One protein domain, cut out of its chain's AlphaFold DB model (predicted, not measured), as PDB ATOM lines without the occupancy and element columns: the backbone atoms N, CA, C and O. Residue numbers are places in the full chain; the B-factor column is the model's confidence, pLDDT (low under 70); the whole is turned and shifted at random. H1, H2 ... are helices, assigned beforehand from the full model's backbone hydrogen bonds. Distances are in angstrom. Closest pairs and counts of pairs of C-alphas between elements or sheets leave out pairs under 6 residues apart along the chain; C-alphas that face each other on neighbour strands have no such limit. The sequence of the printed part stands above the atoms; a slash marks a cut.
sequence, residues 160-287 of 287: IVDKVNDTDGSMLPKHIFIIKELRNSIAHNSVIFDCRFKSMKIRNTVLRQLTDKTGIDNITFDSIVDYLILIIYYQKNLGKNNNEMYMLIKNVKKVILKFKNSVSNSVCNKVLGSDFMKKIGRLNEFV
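AT A GLANCE: This is residues 160 to 287 of the 287 residues of the protein "Abi family protein" of Companilactobacillus suantsaicola (UniProt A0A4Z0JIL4). The longest helix, H4, lies side by side with H3 and H6 in an up-and-down bundle, each running against the one before; H1 crosses H3, and H5 folds back near H4's last residues. H2 comes near H3 and H6 with Thr 214. The printed part has 128 residues with six named helices, H1 to H6 in order, and no named strand: all helix, compact, radius of gyration of the C-alphas 14.6 A, spans 45 by 32 by 25 A.

IN THESE COORDINATES: H4, residues 242 to 262, measures 30.2 A from C-alpha 242 at (181.961, 200.072, 136.082) to C-alpha 262 at (208.894, 213.011, 131.520). H3 is residues 224 to 237, 20.3 A; H1 171 to 188, 26.0 A; H2 204 to 214; H5 265 to 272; H6 276 to 286.

HOW THE PARTS SIT: H4 and H3 form a hairpin, closest C-alphas Ile 232 and Met 245, 6.6 A. H1 touches H3 at a steep tilt of 53 degrees, closest C-alphas Ile 179 and Tyr 227, 7.4 A. In each helix every O i to N i+4 pair is within hydrogen-bond range.

THE WHOLE: The printed part has no cut. The link H1 to H2 is long; its residues 189 to 190 are under pLDDT 70.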
ATOM      1  N   ILE A 160     171.184 213.295 138.101       95.88
ATOM      2  CA  ILE A 160     172.060 214.384 138.589       95.88
ATOM      3  C   ILE A 160     171.357 215.390 139.509       95.88
ATOM      4  O   ILE A 160     171.818 216.515 139.685       95.88
ATOM      5  N   VAL A 161     170.225 215.002 140.099       93.25
ATOM      6  CA  VAL A 161     169.422 215.896 140.946       93.25
ATOM      7  C   VAL A 161     170.212 216.371 142.162       93.25
ATOM      8  O   VAL A 161     170.764 215.578 142.939       93.25
ATOM      9  N   ASP A 162     170.162 217.680 142.381       92.00
ATOM     10  CA  ASP A 162     170.675 218.334 143.574       92.00
ATOM     11  C   ASP A 162     169.728 219.449 144.013       92.00
ATOM     12  O   ASP A 162     169.777 220.577 143.538       92.00
ATOM     13  N   LYS A 163     168.858 219.111 144.966       89.69
ATOM     14  CA  LYS A 163     167.867 220.044 145.509       89.69
ATOM     15  C   LYS A 163     168.487 221.166 146.345       89.69
ATOM     16  O   LYS A 163     167.793 222.137 146.627       89.69
ATOM     17  N   VAL A 164     169.740 221.014 146.780       87.56
ATOM     18  CA  VAL A 164     170.428 221.990 147.631       87.56
ATOM     19  C   VAL A 164     171.060 223.068 146.757       87.56
ATOM     20  O   VAL A 164     170.861 224.255 147.004       87.56
ATOM     21  N   ASN A 165     171.785 222.660 145.713       85.69
ATOM     22  CA  ASN A 165     172.535 223.583 144.861       85.69
ATOM     23  C   ASN A 165     171.826 223.950 143.542       85.69
ATOM     24  O   ASN A 165     172.313 224.843 142.840       85.69
ATOM     25  N   ASP A 166     170.709 223.296 143.187       91.38
ATOM     26  CA  ASP A 166     170.010 223.510 141.914       91.38
ATOM     27  C   ASP A 166     168.478 223.479 142.029       91.38
ATOM     28  O   ASP A 166     167.796 222.494 141.750       91.38
ATOM     29  N   THR A 167     167.906 224.611 142.430       90.31
ATOM     30  CA  THR A 167     166.450 224.752 142.573       90.31
ATOM     31  C   THR A 167     165.729 225.011 141.253       90.31
ATOM     32  O   THR A 167     164.514 224.839 141.185       90.31
ATOM     33  N   ASP A 168     166.447 225.414 140.201       91.38
ATOM     34  CA  ASP A 168     165.856 225.764 138.913       91.38
ATOM     35  C   ASP A 168     166.149 224.752 137.794       91.38
ATOM     36  O   ASP A 168     165.687 224.962 136.681       91.38
ATOM     37  N   GLY A 169     166.882 223.663 138.034       93.00
ATOM     38  CA  GLY A 169     167.229 222.695 136.985       93.00
ATOM     39  C   GLY A 169     168.225 223.255 135.960       93.00
ATOM     40  O   GLY A 169     168.129 222.996 134.760       93.00
ATOM     41  N   SER A 170     169.121 224.151 136.374       94.50
ATOM     42  CA  SER A 170     170.162 224.683 135.491       94.50
ATOM     43  C   SER A 170     171.481 223.922 135.599       94.50
ATOM     44  O   SER A 170     172.446 224.316 134.943       94.50
ATOM     45  N   MET A 171     171.569 222.842 136.378       96.19
ATOM     46  CA  MET A 171     172.805 222.083 136.531       96.19
ATOM     47  C   MET A 171     173.207 221.359 135.248       96.19
ATOM     48  O   MET A 171     174.347 221.490 134.797       96.19
ATOM     49  N   LEU A 172     172.263 220.672 134.605       96.50
ATOM     50  CA  LEU A 172     172.508 219.978 133.343       96.50
ATOM     51  C   LEU A 172     173.112 220.888 132.255       96.50
ATOM     52  O   LEU A 172     174.172 220.541 131.725       96.50
ATOM     53  N   PRO A 173     172.520 222.053 131.912       96.25
ATOM     54  CA  PRO A 173     173.107 222.921 130.899       96.25
ATOM     55  C   PRO A 173     174.468 223.487 131.331       96.25
ATOM     56  O   PRO A 173     175.361 223.583 130.491       96.25
ATOM     57  N   LYS A 174     174.688 223.794 132.623       96.56
ATOM     58  CA  LYS A 174     176.012 224.229 133.120       96.56
ATOM     59  C   LYS A 174     177.079 223.169 132.833       96.56
ATOM     60  O   LYS A 174     178.126 223.502 132.290       96.56
ATOM     61  N   HIS A 175     176.805 221.905 133.146       97.38
ATOM     62  CA  HIS A 175     177.724 220.803 132.859       97.38
ATOM     63  C   HIS A 175     177.955 220.592 131.362       97.38
ATOM     64  O   HIS A 175     179.094 220.394 130.941       97.38
ATOM     65  N   ILE A 176     176.900 220.680 130.545       96.94
ATOM     66  CA  ILE A 176     177.015 220.564 129.086       96.94
ATOM     67  C   ILE A 176     177.949 221.639 128.528       96.94
ATOM     68  O   ILE A 176     178.786 221.326 127.684       96.94
ATOM     69  N   PHE A 177     177.864 222.884 129.008       96.69
ATOM     70  CA  PHE A 177     178.760 223.946 128.548       96.69
ATOM     71  C   PHE A 177     180.225 223.700 128.931       96.69
ATOM     72  O   PHE A 177     181.102 223.935 128.100       96.69
ATOM     73  N   ILE A 178     180.489 223.128 130.110       96.88
ATOM     74  CA  ILE A 178     181.843 222.724 130.528       96.88
ATOM     75  C   ILE A 178     182.387 221.616 129.615       96.88
ATOM     76  O   ILE A 178     183.502 221.710 129.100       96.88
ATOM     77  N   ILE A 179     181.584 220.578 129.358       95.75
ATOM     78  CA  ILE A 179     181.959 219.473 128.462       95.75
ATOM     79  C   ILE A 179     182.151 219.983 127.025       95.75
ATOM     80  O   ILE A 179     183.048 219.524 126.318       95.75
ATOM     81  N   LYS A 180     181.344 220.955 126.588       94.06
ATOM     82  CA  LYS A 180     181.453 221.589 125.269       94.06
ATOM     83  C   LYS A 180     182.793 222.300 125.087       94.06
ATOM     84  O   LYS A 180     183.385 222.143 124.022       94.06
ATOM     85  N   GLU A 181     183.296 223.030 126.082       92.69
ATOM     86  CA  GLU A 181     184.632 223.644 125.992       92.69
ATOM     87  C   GLU A 181     185.730 222.592 125.836       92.69
ATOM     88  O   GLU A 181     186.562 222.708 124.935       92.69
ATOM     89  N   LEU A 182     185.683 221.515 126.627       92.44
ATOM     90  CA  LEU A 182     186.625 220.405 126.482       92.44
ATOM     91  C   LEU A 182     186.544 219.778 125.086       92.44
ATOM     92  O   LEU A 182     187.563 219.619 124.420       92.44
ATOM     93  N   ARG A 183     185.336 219.448 124.614       91.12
ATOM     94  CA  ARG A 183     185.135 218.836 123.294       91.12
ATOM     95  C   ARG A 183     185.680 219.727 122.184       91.12
ATOM     96  O   ARG A 183     186.358 219.226 121.292       91.12
ATOM     97  N   ASN A 184     185.367 221.022 122.220       88.81
ATOM     98  CA  ASN A 184     185.840 221.981 121.222       88.81
ATOM     99  C   ASN A 184     187.365 222.071 121.221       88.81
ATOM    100  O   ASN A 184     187.972 222.147 120.160       88.81
ATOM    101  N   SER A 185     187.974 221.994 122.399       87.69
ATOM    102  CA  SER A 185     189.426 222.013 122.547       87.69
ATOM    103  C   SER A 185     190.072 220.782 121.941       87.69
ATOM    104  O   SER A 185     191.059 220.918 121.244       87.69
ATOM    105  N   ILE A 186     189.486 219.599 122.130       85.94
ATOM    106  CA  ILE A 186     189.973 218.365 121.490       85.94
ATOM    107  C   ILE A 186     189.807 218.432 119.962       85.94
ATOM    108  O   ILE A 186     190.600 217.850 119.231       85.94
ATOM    109  N   ALA A 187     188.761 219.106 119.474       82.00
ATOM    110  CA  ALA A 187     188.453 219.182 118.047       82.00
ATOM    111  C   ALA A 187     189.277 220.234 117.281       82.00
ATOM    112  O   ALA A 187     189.542 220.035 116.098       82.00
ATOM    113  N   HIS A 188     189.633 221.352 117.920       77.06
ATOM    114  CA  HIS A 188     190.291 222.493 117.266       77.06
ATOM    115  C   HIS A 188     191.722 222.743 117.740       77.06
ATOM    116  O   HIS A 188     192.544 223.199 116.950       77.06
ATOM    117  N   ASN A 189     192.031 222.451 119.004       64.62
ATOM    118  CA  ASN A 189     193.402 222.493 119.487       64.62
ATOM    119  C   ASN A 189     194.012 221.117 119.205       64.62
ATOM    120  O   ASN A 189     193.321 220.104 119.238       64.62
ATOM    121  N   SER A 190     195.304 221.069 118.903       68.25
ATOM    122  CA  SER A 190     196.063 219.821 118.833       68.25
ATOM    123  C   SER A 190     196.103 219.131 120.217       68.25
ATOM    124  O   SER A 190     195.128 219.095 120.961       68.25
ATOM    125  N   VAL A 191     197.239 218.571 120.631       73.12
ATOM    126  CA  VAL A 191     197.387 218.025 121.988       73.12
ATOM    127  C   VAL A 191     197.004 219.081 123.042       73.12
ATOM    128  O   VAL A 191     197.594 220.160 123.083       73.12
ATOM    129  N   ILE A 192     196.023 218.773 123.900       76.06
ATOM    130  CA  ILE A 192     195.651 219.625 125.038       76.06
ATOM    131  C   ILE A 192     196.764 219.531 126.080       76.06
ATOM    132  O   ILE A 192     196.910 218.505 126.743       76.06
ATOM    133  N   PHE A 193     197.547 220.601 126.206       74.25
ATOM    134  CA  PHE A 193     198.616 220.680 127.199       74.25
ATOM    135  C   PHE A 193     198.108 221.138 128.570       74.25
ATOM    136  O   PHE A 193     198.552 220.609 129.579       74.25
ATOM    137  N   ASP A 194     197.170 222.086 128.620       81.50
ATOM    138  CA  ASP A 194     196.581 222.619 129.854       81.50
ATOM    139  C   ASP A 194     195.118 223.058 129.639       81.50
ATOM    140  O   ASP A 194     194.580 222.980 128.532       81.50
ATOM    141  N   CYS A 195     194.459 223.513 130.709       88.44
ATOM    142  CA  CYS A 195     193.059 223.939 130.693       88.44
ATOM    143  C   CYS A 195     192.836 225.416 130.315       88.44
ATOM    144  O   CYS A 195     191.756 225.941 130.579       88.44
ATOM    145  N   ARG A 196     193.789 226.102 129.656       88.69
ATOM    146  CA  ARG A 196     193.597 227.502 129.199       88.69
ATOM    147  C   ARG A 196     192.501 227.670 128.151       88.69
ATOM    148  O   ARG A 196     192.073 228.785 127.881       88.69
ATOM    149  N   PHE A 197     192.028 226.572 127.575       89.19
ATOM    150  CA  PHE A 197     190.853 226.585 126.715       89.19
ATOM    151  C   PHE A 197     189.551 226.924 127.456       89.19
ATOM    152  O   PHE A 197     188.550 227.239 126.812       89.19
ATOM    153  N   LYS A 198     189.540 226.834 128.794       91.12
ATOM    154  CA  LYS A 198     188.415 227.259 129.622       91.12
ATOM    155  C   LYS A 198     188.216 228.763 129.463       91.12
ATOM    156  O   LYS A 198     189.038 229.555 129.921       91.12
ATOM    157  N   SER A 199     187.102 229.154 128.856       89.25
ATOM    158  CA  SER A 199     186.716 230.557 128.695       89.25
ATOM    159  C   SER A 199     185.659 230.976 129.715       89.25
ATOM    160  O   SER A 199     185.610 232.137 130.125       89.25
ATOM    161  N   MET A 200     184.819 230.038 130.167       90.25
ATOM    162  CA  MET A 200     183.752 230.335 131.115       90.25
ATOM    163  C   MET A 200     184.195 230.212 132.577       90.25
ATOM    164  O   MET A 200     184.895 229.283 132.983       90.25
ATOM    165  N   LYS A 201     183.688 231.120 133.418       93.12
ATOM    166  CA  LYS A 201     183.789 230.986 134.875       93.12
ATOM    167  C   LYS A 201     182.859 229.872 135.358       93.12
ATOM    168  O   LYS A 201     181.641 229.949 135.178       93.12
ATOM    169  N   ILE A 202     183.426 228.875 136.031       94.94
ATOM    170  CA  ILE A 202     182.654 227.791 136.641       94.94
ATOM    171  C   ILE A 202     181.928 228.317 137.876       94.94
ATOM    172  O   ILE A 202     182.506 229.016 138.710       94.94
ATOM    173  N   ARG A 203     180.634 228.011 137.992       94.69
ATOM    174  CA  ARG A 203     179.844 228.428 139.153       94.69
ATOM    175  C   ARG A 203     180.155 227.547 140.357       94.69
ATOM    176  O   ARG A 203     180.205 226.330 140.227       94.69
ATOM    177  N   ASN A 204     180.219 228.151 141.544       94.94
ATOM    178  CA  ASN A 204     180.454 227.429 142.800       94.94
ATOM    179  C   ASN A 204     179.424 226.320 143.066       94.94
ATOM    180  O   ASN A 204     179.760 225.336 143.710       94.94
ATOM    181  N   THR A 205     178.193 226.446 142.562       95.44
ATOM    182  CA  THR A 205     177.169 225.394 142.690       95.44
ATOM    183  C   THR A 205     177.535 224.116 141.941       95.44
ATOM    184  O   THR A 205     177.267 223.036 142.452       95.44
ATOM    185  N   VAL A 206     178.202 224.224 140.786       96.88
ATOM    186  CA  VAL A 206     178.737 223.065 140.049       96.88
ATOM    187  C   VAL A 206     179.848 222.399 140.855       96.88
ATOM    188  O   VAL A 206     179.852 221.184 141.018       96.88
ATOM    189  N   LEU A 207     180.774 223.202 141.392       97.12
ATOM    190  CA  LEU A 207     181.901 222.689 142.173       97.12
ATOM    191  C   LEU A 207     181.412 221.945 143.421       97.12
ATOM    192  O   LEU A 207     181.808 220.806 143.642       97.12
ATOM    193  N   ARG A 208     180.486 222.553 144.176       96.56
ATOM    194  CA  ARG A 208     179.868 221.943 145.363       96.56
ATOM    195  C   ARG A 208     179.146 220.648 145.030       96.56
ATOM    196  O   ARG A 208     179.422 219.646 145.672       96.56
ATOM    197  N   GLN A 209     178.300 220.640 143.996       96.69
ATOM    198  CA  GLN A 209     177.599 219.418 143.609       96.69
ATOM    199  C   GLN A 209     178.592 218.294 143.295       96.69
ATOM    200  O   GLN A 209     178.415 217.174 143.767       96.69
ATOM    201  N   LEU A 210     179.631 218.562 142.502       97.50
ATOM    202  CA  LEU A 210     180.594 217.523 142.152       97.50
ATOM    203  C   LEU A 210     181.341 217.021 143.385       97.50
ATOM    204  O   LEU A 210     181.473 215.809 143.536       97.50
ATOM    205  N   THR A 211     181.754 217.904 144.293       97.00
ATOM    206  CA  THR A 211     182.362 217.496 145.563       97.00
ATOM    207  C   THR A 211     181.407 216.638 146.392       97.00
ATOM    208  O   THR A 211     181.774 215.524 146.751       97.00
ATOM    209  N   ASP A 212     180.163 217.071 146.593       95.38
ATOM    210  CA  ASP A 212     179.169 216.347 147.395       95.38
ATOM    211  C   ASP A 212     178.818 214.978 146.791       95.38
ATOM    212  O   ASP A 212     178.637 213.991 147.504       95.38
ATOM    213  N   LYS A 213     178.705 214.897 145.459       95.38
ATOM    214  CA  LYS A 213     178.281 213.674 144.760       95.38
ATOM    215  C   LYS A 213     179.413 212.684 144.523       95.38
ATOM    216  O   LYS A 213     179.133 211.493 144.412       95.38
ATOM    217  N   THR A 214     180.653 213.154 144.393       96.56
ATOM    218  CA  THR A 214     181.811 212.293 144.095       96.56
ATOM    219  C   THR A 214     182.717 212.058 145.301       96.56
ATOM    220  O   THR A 214     183.510 211.121 145.275       96.56
ATOM    221  N   GLY A 215     182.618 212.879 146.352       96.50
ATOM    222  CA  GLY A 215     183.549 212.876 147.484       96.50
ATOM    223  C   GLY A 215     184.941 213.417 147.134       96.50
ATOM    224  O   GLY A 215     185.908 213.123 147.839       96.50
ATOM    225  N   ILE A 216     185.072 214.151 146.021       97.62
ATOM    226  CA  ILE A 216     186.347 214.683 145.532       97.62
ATOM    227  C   ILE A 216     186.423 216.193 145.782       97.62
ATOM    228  O   ILE A 216     185.652 216.980 145.232       97.62
ATOM    229  N   ASP A 217     187.399 216.590 146.594       95.69
ATOM    230  CA  ASP A 217     187.656 217.990 146.939       95.69
ATOM    231  C   ASP A 217     188.462 218.733 145.858       95.69
ATOM    232  O   ASP A 217     189.019 218.134 144.932       95.69
ATOM    233  N   ASN A 218     188.583 220.055 146.029       95.50
ATOM    234  CA  ASN A 218     189.443 220.945 145.237       95.50
ATOM    235  C   ASN A 218     189.176 220.925 143.721       95.50
ATOM    236  O   ASN A 218     190.093 221.120 142.922       95.50
ATOM    237  N   ILE A 219     187.939 220.679 143.295       96.62
ATOM    238  CA  ILE A 219     187.562 220.750 141.879       96.62
ATOM    239  C   ILE A 219     187.526 222.225 141.455       96.62
ATOM    240  O   ILE A 219     186.793 223.016 142.048       96.62
ATOM    241  N   THR A 220     188.292 222.603 140.426       94.81
ATOM    242  CA  THR A 220     188.340 223.987 139.903       94.81
ATOM    243  C   THR A 220     188.198 224.080 138.380       94.81
ATOM    244  O   THR A 220     187.940 225.161 137.840       94.81
ATOM    245  N   PHE A 221     188.332 222.950 137.678       95.38
ATOM    246  CA  PHE A 221     188.466 222.872 136.221       95.38
ATOM    247  C   PHE A 221     189.673 223.658 135.689       95.38
ATOM    248  O   PHE A 221     189.625 224.212 134.593       95.38
ATOM    249  N   ASP A 222     190.751 223.753 136.468       92.38
ATOM    250  CA  ASP A 222     192.066 224.221 135.986       92.38
ATOM    251  C   ASP A 222     192.978 223.058 135.566       92.38
ATOM    252  O   ASP A 222     194.037 223.274 134.986       92.38
ATOM    253  N   SER A 223     192.551 221.822 135.833       92.38
ATOM    254  CA  SER A 223     193.248 220.590 135.467       92.38
ATOM    255  C   SER A 223     192.336 219.671 134.666       92.38
ATOM    256  O   SER A 223     191.139 219.559 134.939       92.38
ATOM    257  N   ILE A 224     192.918 218.935 133.716       92.19
ATOM    258  CA  ILE A 224     192.198 217.950 132.897       92.19
ATOM    259  C   ILE A 224     191.564 216.835 133.746       92.19
ATOM    260  O   ILE A 224     190.580 216.219 133.338       92.19
ATOM    261  N   VAL A 225     192.091 216.597 134.952       94.94
ATOM    262  CA  VAL A 225     191.539 215.613 135.894       94.94
ATOM    263  C   VAL A 225     190.141 216.016 136.362       94.94
ATOM    264  O   VAL A 225     189.282 215.151 136.497       94.94
ATOM    265  N   ASP A 226     189.860 217.309 136.516       96.62
ATOM    266  CA  ASP A 226     188.533 217.786 136.926       96.62
ATOM    267  C   ASP A 226     187.483 217.545 135.833       96.62
ATOM    268  O   ASP A 226     186.341 217.170 136.105       96.62
ATOM    269  N   TYR A 227     187.892 217.661 134.569       96.12
ATOM    270  CA  TYR A 227     187.056 217.289 133.433       96.12
ATOM    271  C   TYR A 227     186.805 215.775 133.378       96.12
ATOM    272  O   TYR A 227     185.688 215.351 133.080       96.12
ATOM    273  N   LEU A 228     187.809 214.951 133.711       96.31
ATOM    274  CA  LEU A 228     187.633 213.500 133.836       96.31
ATOM    275  C   LEU A 228     186.619 213.149 134.933       96.31
ATOM    276  O   LEU A 228     185.785 212.273 134.710       96.31
ATOM    277  N   ILE A 229     186.653 213.841 136.079       98.25
ATOM    278  CA  ILE A 229     185.673 213.663 137.163       98.25
ATOM    279  C   ILE A 229     184.256 213.892 136.630       98.25
ATOM    280  O   ILE A 229     183.395 213.032 136.807       98.25
ATOM    281  N   LEU A 230     184.024 215.001 135.917       98.25
ATOM    282  CA  LEU A 230     182.713 215.303 135.336       98.25
ATOM    283  C   LEU A 230     182.268 214.233 134.324       98.25
ATOM    284  O   LEU A 230     181.115 213.805 134.344       98.25
ATOM    285  N   ILE A 231     183.175 213.763 133.462       97.38
ATOM    286  CA  ILE A 231     182.876 212.709 132.481       97.38
ATOM    287  C   ILE A 231     182.485 211.402 133.179       97.38
ATOM    288  O   ILE A 231     181.480 210.797 132.813       97.38
ATOM    289  N   ILE A 232     183.254 210.964 134.178       98.12
ATOM    290  CA  ILE A 232     182.980 209.729 134.925       98.12
ATOM    291  C   ILE A 232     181.688 209.853 135.736       98.12
ATOM    292  O   ILE A 232     180.888 208.920 135.736       98.12
ATOM    293  N   TYR A 233     181.435 211.010 136.353       98.06
ATOM    294  CA  TYR A 233     180.176 211.301 137.035       98.06
ATOM    295  C   TYR A 233     178.972 211.074 136.107       98.06
ATOM    296  O   TYR A 233     178.056 210.326 136.449       98.06
ATOM    297  N   TYR A 234     179.004 211.626 134.891       97.56
ATOM    298  CA  TYR A 234     177.943 211.396 133.906       97.56
ATOM    299  C   TYR A 234     177.888 209.958 133.393       97.56
ATOM    300  O   TYR A 234     176.794 209.417 133.261       97.56
ATOM    301  N   GLN A 235     179.026 209.312 133.117       96.00
ATOM    302  CA  GLN A 235     179.029 207.909 132.689       96.00
ATOM    303  C   GLN A 235     178.371 207.005 133.735       96.00
ATOM    304  O   GLN A 235     177.549 206.162 133.372       96.00
ATOM    305  N   LYS A 236     178.664 207.224 135.021       96.25
ATOM    306  CA  LYS A 236     178.065 206.460 136.116       96.25
ATOM    307  C   LYS A 236     176.556 206.676 136.189       96.25
ATOM    308  O   LYS A 236     175.806 205.702 136.214       96.25
ATOM    309  N   ASN A 237     176.102 207.927 136.139       95.62
ATOM    310  CA  ASN A 237     174.672 208.248 136.218       95.62
ATOM    311  C   ASN A 237     173.875 207.766 134.994       95.62
ATOM    312  O   ASN A 237     172.727 207.356 135.126       95.62
ATOM    313  N   LEU A 238     174.503 207.716 133.814       93.25
ATOM    314  CA  LEU A 238     173.916 207.152 132.592       93.25
ATOM    315  C   LEU A 238     173.968 205.611 132.536       93.25
ATOM    316  O   LEU A 238     173.596 205.020 131.521       93.25
ATOM    317  N   GLY A 239     174.427 204.946 133.601       93.19
ATOM    318  CA  GLY A 239     174.435 203.485 133.708       93.19
ATOM    319  C   GLY A 239     175.523 202.795 132.881       93.19
ATOM    320  O   GLY A 239     175.352 201.638 132.482       93.19
ATOM    321  N   LYS A 240     176.636 203.483 132.592       93.81
ATOM    322  CA  LYS A 240     177.812 202.871 131.953       93.81
ATOM    323  C   LYS A 240     178.403 201.787 132.863       93.81
ATOM    324  O   LYS A 240     178.278 201.844 134.082       93.81
ATOM    325  N   ASN A 241     179.048 200.779 132.275       93.38
ATOM    326  CA  ASN A 241     179.621 199.671 133.039       93.38
ATOM    327  C   ASN A 241     180.819 200.147 133.885       93.38
ATOM    328  O   ASN A 241     181.732 200.781 133.352       93.38
ATOM    329  N   ASN A 242     180.852 199.773 135.169       92.94
ATOM    330  CA  ASN A 242     181.961 200.072 136.082       92.94
ATOM    331  C   ASN A 242     183.327 199.647 135.529       92.94
ATOM    332  O   ASN A 242     184.282 200.404 135.642       92.94
ATOM    333  N   ASN A 243     183.425 198.499 134.854       93.44
ATOM    334  CA  ASN A 243     184.675 198.046 134.239       93.44
ATOM    335  C   ASN A 243     185.140 198.984 133.119       93.44
ATOM    336  O   ASN A 243     186.332 199.250 133.002       93.44
ATOM    337  N   GLU A 244     184.226 199.505 132.297       93.88
ATOM    338  CA  GLU A 244     184.584 200.455 131.235       93.88
ATOM    339  C   GLU A 244     185.066 201.783 131.830       93.88
ATOM    340  O   GLU A 244     186.079 202.326 131.386       93.88
ATOM    341  N   MET A 245     184.386 202.270 132.875       96.75
ATOM    342  CA  MET A 245     184.790 203.471 133.613       96.75
ATOM    343  C   MET A 245     186.152 203.283 134.296       96.75
ATOM    344  O   MET A 245     187.036 204.128 134.154       96.75
ATOM    345  N   TYR A 246     186.368 202.145 134.956       96.25
ATOM    346  CA  TYR A 246     187.641 201.791 135.580       96.25
ATOM    347  C   TYR A 246     188.777 201.725 134.553       96.25
ATOM    348  O   TYR A 246     189.858 202.272 134.772       96.25
ATOM    349  N   MET A 247     188.535 201.109 133.392       96.12
ATOM    350  CA  MET A 247     189.522 201.045 132.311       96.12
ATOM    351  C   MET A 247     189.865 202.431 131.761       96.12
ATOM    352  O   MET A 247     191.041 202.704 131.503       96.12
ATOM    353  N   LEU A 248     188.882 203.328 131.634       95.56
ATOM    354  CA  LEU A 248     189.127 204.718 131.251       95.56
ATOM    355  C   LEU A 248     190.026 205.425 132.277       95.56
ATOM    356  O   LEU A 248     191.052 205.992 131.896       95.56
ATOM    357  N   ILE A 249     189.699 205.335 133.570       97.06
ATOM    358  CA  ILE A 249     190.497 205.953 134.641       97.06
ATOM    359  C   ILE A 249     191.919 205.379 134.661       97.06
ATOM    360  O   ILE A 249     192.892 206.133 134.738       97.06
ATOM    361  N   LYS A 250     192.067 204.056 134.534       96.50
ATOM    362  CA  LYS A 250     193.368 203.372 134.491       96.50
ATOM    363  C   LYS A 250     194.226 203.844 133.316       96.50
ATOM    364  O   LYS A 250     195.417 204.104 133.496       96.50
ATOM    365  N   ASN A 251     193.634 203.988 132.131       95.88
ATOM    366  CA  ASN A 251     194.338 204.469 130.945       95.88
ATOM    367  C   ASN A 251     194.791 205.922 131.110       95.88
ATOM    368  O   ASN A 251     195.957 206.227 130.855       95.88
ATOM    369  N   VAL A 252     193.917 206.799 131.615       93.25
ATOM    370  CA  VAL A 252     194.281 208.196 131.884       93.25
ATOM    371  C   VAL A 252     195.381 208.279 132.944       93.25
ATOM    372  O   VAL A 252     196.373 208.977 132.738       93.25
ATOM    373  N   LYS A 253     195.288 207.497 134.028       95.31
ATOM    374  CA  LYS A 253     196.335 207.407 135.058       95.31
ATOM    375  C   LYS A 253     197.685 206.999 134.463       95.31
ATOM    376  O   LYS A 253     198.703 207.583 134.818       95.31
ATOM    377  N   LYS A 254     197.710 206.030 133.540       95.75
ATOM    378  CA  LYS A 254     198.943 205.596 132.862       95.75
ATOM    379  C   LYS A 254     199.566 206.723 132.032       95.75
ATOM    380  O   LYS A 254     200.776 206.925 132.108       95.75
ATOM    381  N   VAL A 255     198.756 207.466 131.273       93.25
ATOM    382  CA  VAL A 255     199.223 208.623 130.483       93.25
ATOM    383  C   VAL A 255     199.769 209.719 131.397       93.25
ATOM    384  O   VAL A 255     200.866 210.219 131.169       93.25
ATOM    385  N   ILE A 256     199.051 210.028 132.474       92.25
ATOM    386  CA  ILE A 256     199.451 211.027 133.464       92.25
ATOM    387  C   ILE A 256     200.765 210.652 134.158       92.25
ATOM    388  O   ILE A 256     201.636 211.502 134.313       92.25
ATOM    389  N   LEU A 257     200.951 209.387 134.543       93.81
ATOM    390  CA  LEU A 257     202.201 208.930 135.159       93.81
ATOM    391  C   LEU A 257     203.375 208.985 134.177       93.81
ATOM    392  O   LEU A 257     204.468 209.397 134.559       93.81
ATOM    393  N   LYS A 258     203.146 208.631 132.907       94.62
ATOM    394  CA  LYS A 258     204.156 208.795 131.856       94.62
ATOM    395  C   LYS A 258     204.541 210.268 131.691       94.62
ATOM    396  O   LYS A 258     205.728 210.566 131.630       94.62
ATOM    397  N   PHE A 259     203.557 211.170 131.676       91.50
ATOM    398  CA  PHE A 259     203.796 212.610 131.604       91.50
ATOM    399  C   PHE A 259     204.589 213.110 132.817       91.50
ATOM    400  O   PHE A 259     205.639 213.719 132.634       91.50
ATOM    401  N   LYS A 260     204.163 212.765 134.040       93.12
ATOM    402  CA  LYS A 260     204.860 213.110 135.290       93.12
ATOM    403  C   LYS A 260     206.336 212.706 135.253       93.12
ATOM    404  O   LYS A 260     207.181 213.495 135.644       93.12
ATOM    405  N   ASN A 261     206.644 211.502 134.770       94.81
ATOM    406  CA  ASN A 261     208.019 211.000 134.706       94.81
ATOM    407  C   ASN A 261     208.860 211.651 133.594       94.81
ATOM    408  O   ASN A 261     210.076 211.497 133.587       94.81
ATOM    409  N   SER A 262     208.226 212.349 132.647       94.75
ATOM    410  CA  SER A 262     208.894 213.011 131.520       94.75
ATOM    411  C   SER A 262     209.183 214.499 131.742       94.75
ATOM    412  O   SER A 262     209.865 215.108 130.924       94.75
ATOM    413  N   VAL A 263     208.667 215.100 132.821       93.56
ATOM    414  CA  VAL A 263     208.814 216.535 133.111       93.56
ATOM    415  C   VAL A 263     209.159 216.776 134.580       93.56
ATOM    416  O   VAL A 263     209.014 215.898 135.425       93.56
ATOM    417  N   SER A 264     209.594 217.992 134.918       94.25
ATOM    418  CA  SER A 264     209.827 218.365 136.316       94.25
ATOM    419  C   SER A 264     208.520 218.433 137.117       94.25
ATOM    420  O   SER A 264     207.453 218.750 136.581       94.25
ATOM    421  N   ASN A 265     208.602 218.226 138.437       91.12
ATOM    422  CA  ASN A 265     207.440 218.334 139.332       91.12
ATOM    423  C   ASN A 265     206.739 219.701 139.236       91.12
ATOM    424  O   ASN A 265     205.517 219.769 139.337       91.12
ATOM    425  N   SER A 266     207.489 220.784 138.999       91.69
ATOM    426  CA  SER A 266     206.918 222.126 138.823       91.69
ATOM    427  C   SER A 266     206.009 222.201 137.591       91.69
ATOM    428  O   SER A 266     204.877 222.672 137.687       91.69
ATOM    429  N   VAL A 267     206.465 221.678 136.447       90.25
ATOM    430  CA  VAL A 267     205.668 221.636 135.207       90.25
ATOM    431  C   VAL A 267     204.464 220.713 135.378       90.25
ATOM    432  O   VAL A 267     203.348 221.091 135.028       90.25
ATOM    433  N   CYS A 268     204.665 219.542 135.986       90.81
ATOM    434  CA  CYS A 268     203.585 218.600 136.267       90.81
ATOM    435  C   CYS A 268     202.475 219.243 137.114       90.81
ATOM    436  O   CYS A 268     201.302 219.152 136.757       90.81
ATOM    437  N   ASN A 269     202.836 219.933 138.199       90.56
ATOM    438  CA  ASN A 269     201.870 220.569 139.097       90.56
ATOM    439  C   ASN A 269     201.141 221.746 138.438       90.56
ATOM    440  O   ASN A 269     199.969 221.958 138.729       90.56
ATOM    441  N   LYS A 270     201.798 222.491 137.537       87.69
ATOM    442  CA  LYS A 270     201.144 223.562 136.763       87.69
ATOM    443  C   LYS A 270     200.070 223.029 135.815       87.69
ATOM    444  O   LYS A 270     199.065 223.697 135.614       87.69
ATOM    445  N   VAL A 271     200.290 221.852 135.234       88.88
ATOM    446  CA  VAL A 271     199.380 221.254 134.244       88.88
ATOM    447  C   VAL A 271     198.264 220.442 134.900       88.88
ATOM    448  O   VAL A 271     197.107 220.523 134.495       88.88
ATOM    449  N   LEU A 272     198.604 219.626 135.899       90.75
ATOM    450  CA  LEU A 272     197.682 218.655 136.491       90.75
ATOM    451  C   LEU A 272     197.124 219.090 137.853       90.75
ATOM    452  O   LEU A 272     196.155 218.485 138.315       90.75
ATOM    453  N   GLY A 273     197.687 220.124 138.480       90.44
ATOM    454  CA  GLY A 273     197.493 220.422 139.901       90.44
ATOM    455  C   GLY A 273     198.406 219.560 140.777       90.44
ATOM    456  O   GLY A 273     198.926 218.545 140.327       90.44
ATOM    457  N   SER A 274     198.628 219.943 142.035       91.25
ATOM    458  CA  SER A 274     199.460 219.167 142.974       91.25
ATOM    459  C   SER A 274     198.739 217.945 143.559       91.25
ATOM    460  O   SER A 274     199.381 216.997 144.010       91.25
ATOM    461  N   ASP A 275     197.406 217.929 143.523       94.00
ATOM    462  CA  ASP A 275     196.550 216.912 144.139       94.00
ATOM    463  C   ASP A 275     195.952 215.911 143.135       94.00
ATOM    464  O   ASP A 275     195.129 215.066 143.498       94.00
ATOM    465  N   PHE A 276     196.403 215.939 141.879       93.31
ATOM    466  CA  PHE A 276     195.865 215.109 140.797       93.31
ATOM    467  C   PHE A 276     195.855 213.607 141.116       93.31
ATOM    468  O   PHE A 276     194.898 212.907 140.792       93.31
ATOM    469  N   MET A 277     196.890 213.096 141.796       93.75
ATOM    470  CA  MET A 277     196.957 211.686 142.199       93.75
ATOM    471  C   MET A 277     195.895 211.337 143.244       93.75
ATOM    472  O   MET A 277     195.305 210.259 143.165       93.75
ATOM    473  N   LYS A 278     195.619 212.252 144.186       96.00
ATOM    474  CA  LYS A 278     194.556 212.094 145.189       96.00
ATOM    475  C   LYS A 278     193.194 212.054 144.494       96.00
ATOM    476  O   LYS A 278     192.419 211.136 144.748       96.00
ATOM    477  N   LYS A 279     192.941 212.982 143.563       97.12
ATOM    478  CA  LYS A 279     191.705 213.029 142.764       97.12
ATOM    479  C   LYS A 279     191.487 211.751 141.956       97.12
ATOM    480  O   LYS A 279     190.410 211.173 142.019       97.12
ATOM    481  N   ILE A 280     192.512 211.251 141.258       96.19
ATOM    482  CA  ILE A 280     192.430 209.981 140.512       96.19
ATOM    483  C   ILE A 280     192.180 208.794 141.451       96.19
ATOM    484  O   ILE A 280     191.436 207.883 141.094       96.19
ATOM    485  N   GLY A 281     192.795 208.776 142.638       95.50
ATOM    486  CA  GLY A 281     192.545 207.752 143.657       95.50
ATOM    487  C   GLY A 281     191.077 207.724 144.081       95.50
ATOM    488  O   GLY A 281     190.410 206.708 143.900       95.50
ATOM    489  N   ARG A 282     190.549 208.874 144.515       97.00
ATOM    490  CA  ARG A 282     189.136 209.030 144.892       97.00
ATOM    491  C   ARG A 282     188.175 208.739 143.742       97.00
ATOM    492  O   ARG A 282     187.126 208.149 143.954       97.00
ATOM    493  N   LEU A 283     188.544 209.083 142.510       96.19
ATOM    494  CA  LEU A 283     187.721 208.780 141.341       96.19
ATOM    495  C   LEU A 283     187.621 207.273 141.063       96.19
ATOM    496  O   LEU A 283     186.591 206.826 140.571       96.19
ATOM    497  N   ASN A 284     188.654 206.486 141.393       94.44
ATOM    498  CA  ASN A 284     188.560 205.022 141.340       94.44
ATOM    499  C   ASN A 284     187.654 204.470 142.446       94.44
ATOM    500  O   ASN A 284     186.922 203.530 142.181       94.44
ATOM    501  N   GLU A 285     187.689 205.041 143.656       95.50
ATOM    502  CA  GLU A 285     186.765 204.673 144.746       95.50
ATOM    503  C   GLU A 285     185.309 205.022 144.399       95.50
ATOM    504  O   GLU A 285     184.382 204.324 144.805       95.50
ATOM    505  N   PHE A 286     185.108 206.100 143.635       95.44
ATOM    506  CA  PHE A 286     183.791 206.546 143.197       95.44
ATOM    507  C   PHE A 286     183.143 205.621 142.162       95.44
ATOM    508  O   PHE A 286     181.917 205.615 142.098       95.44
ATOM    509  N   VAL A 287     183.894 204.881 141.338       92.81
ATOM    510  CA  VAL A 287     183.352 204.009 140.271       92.81
ATOM    511  C   VAL A 287     182.890 202.672 140.828       92.81
ATOM    512  O   VAL A 287     181.660 202.428 140.731       92.81
TER     513      VAL A 287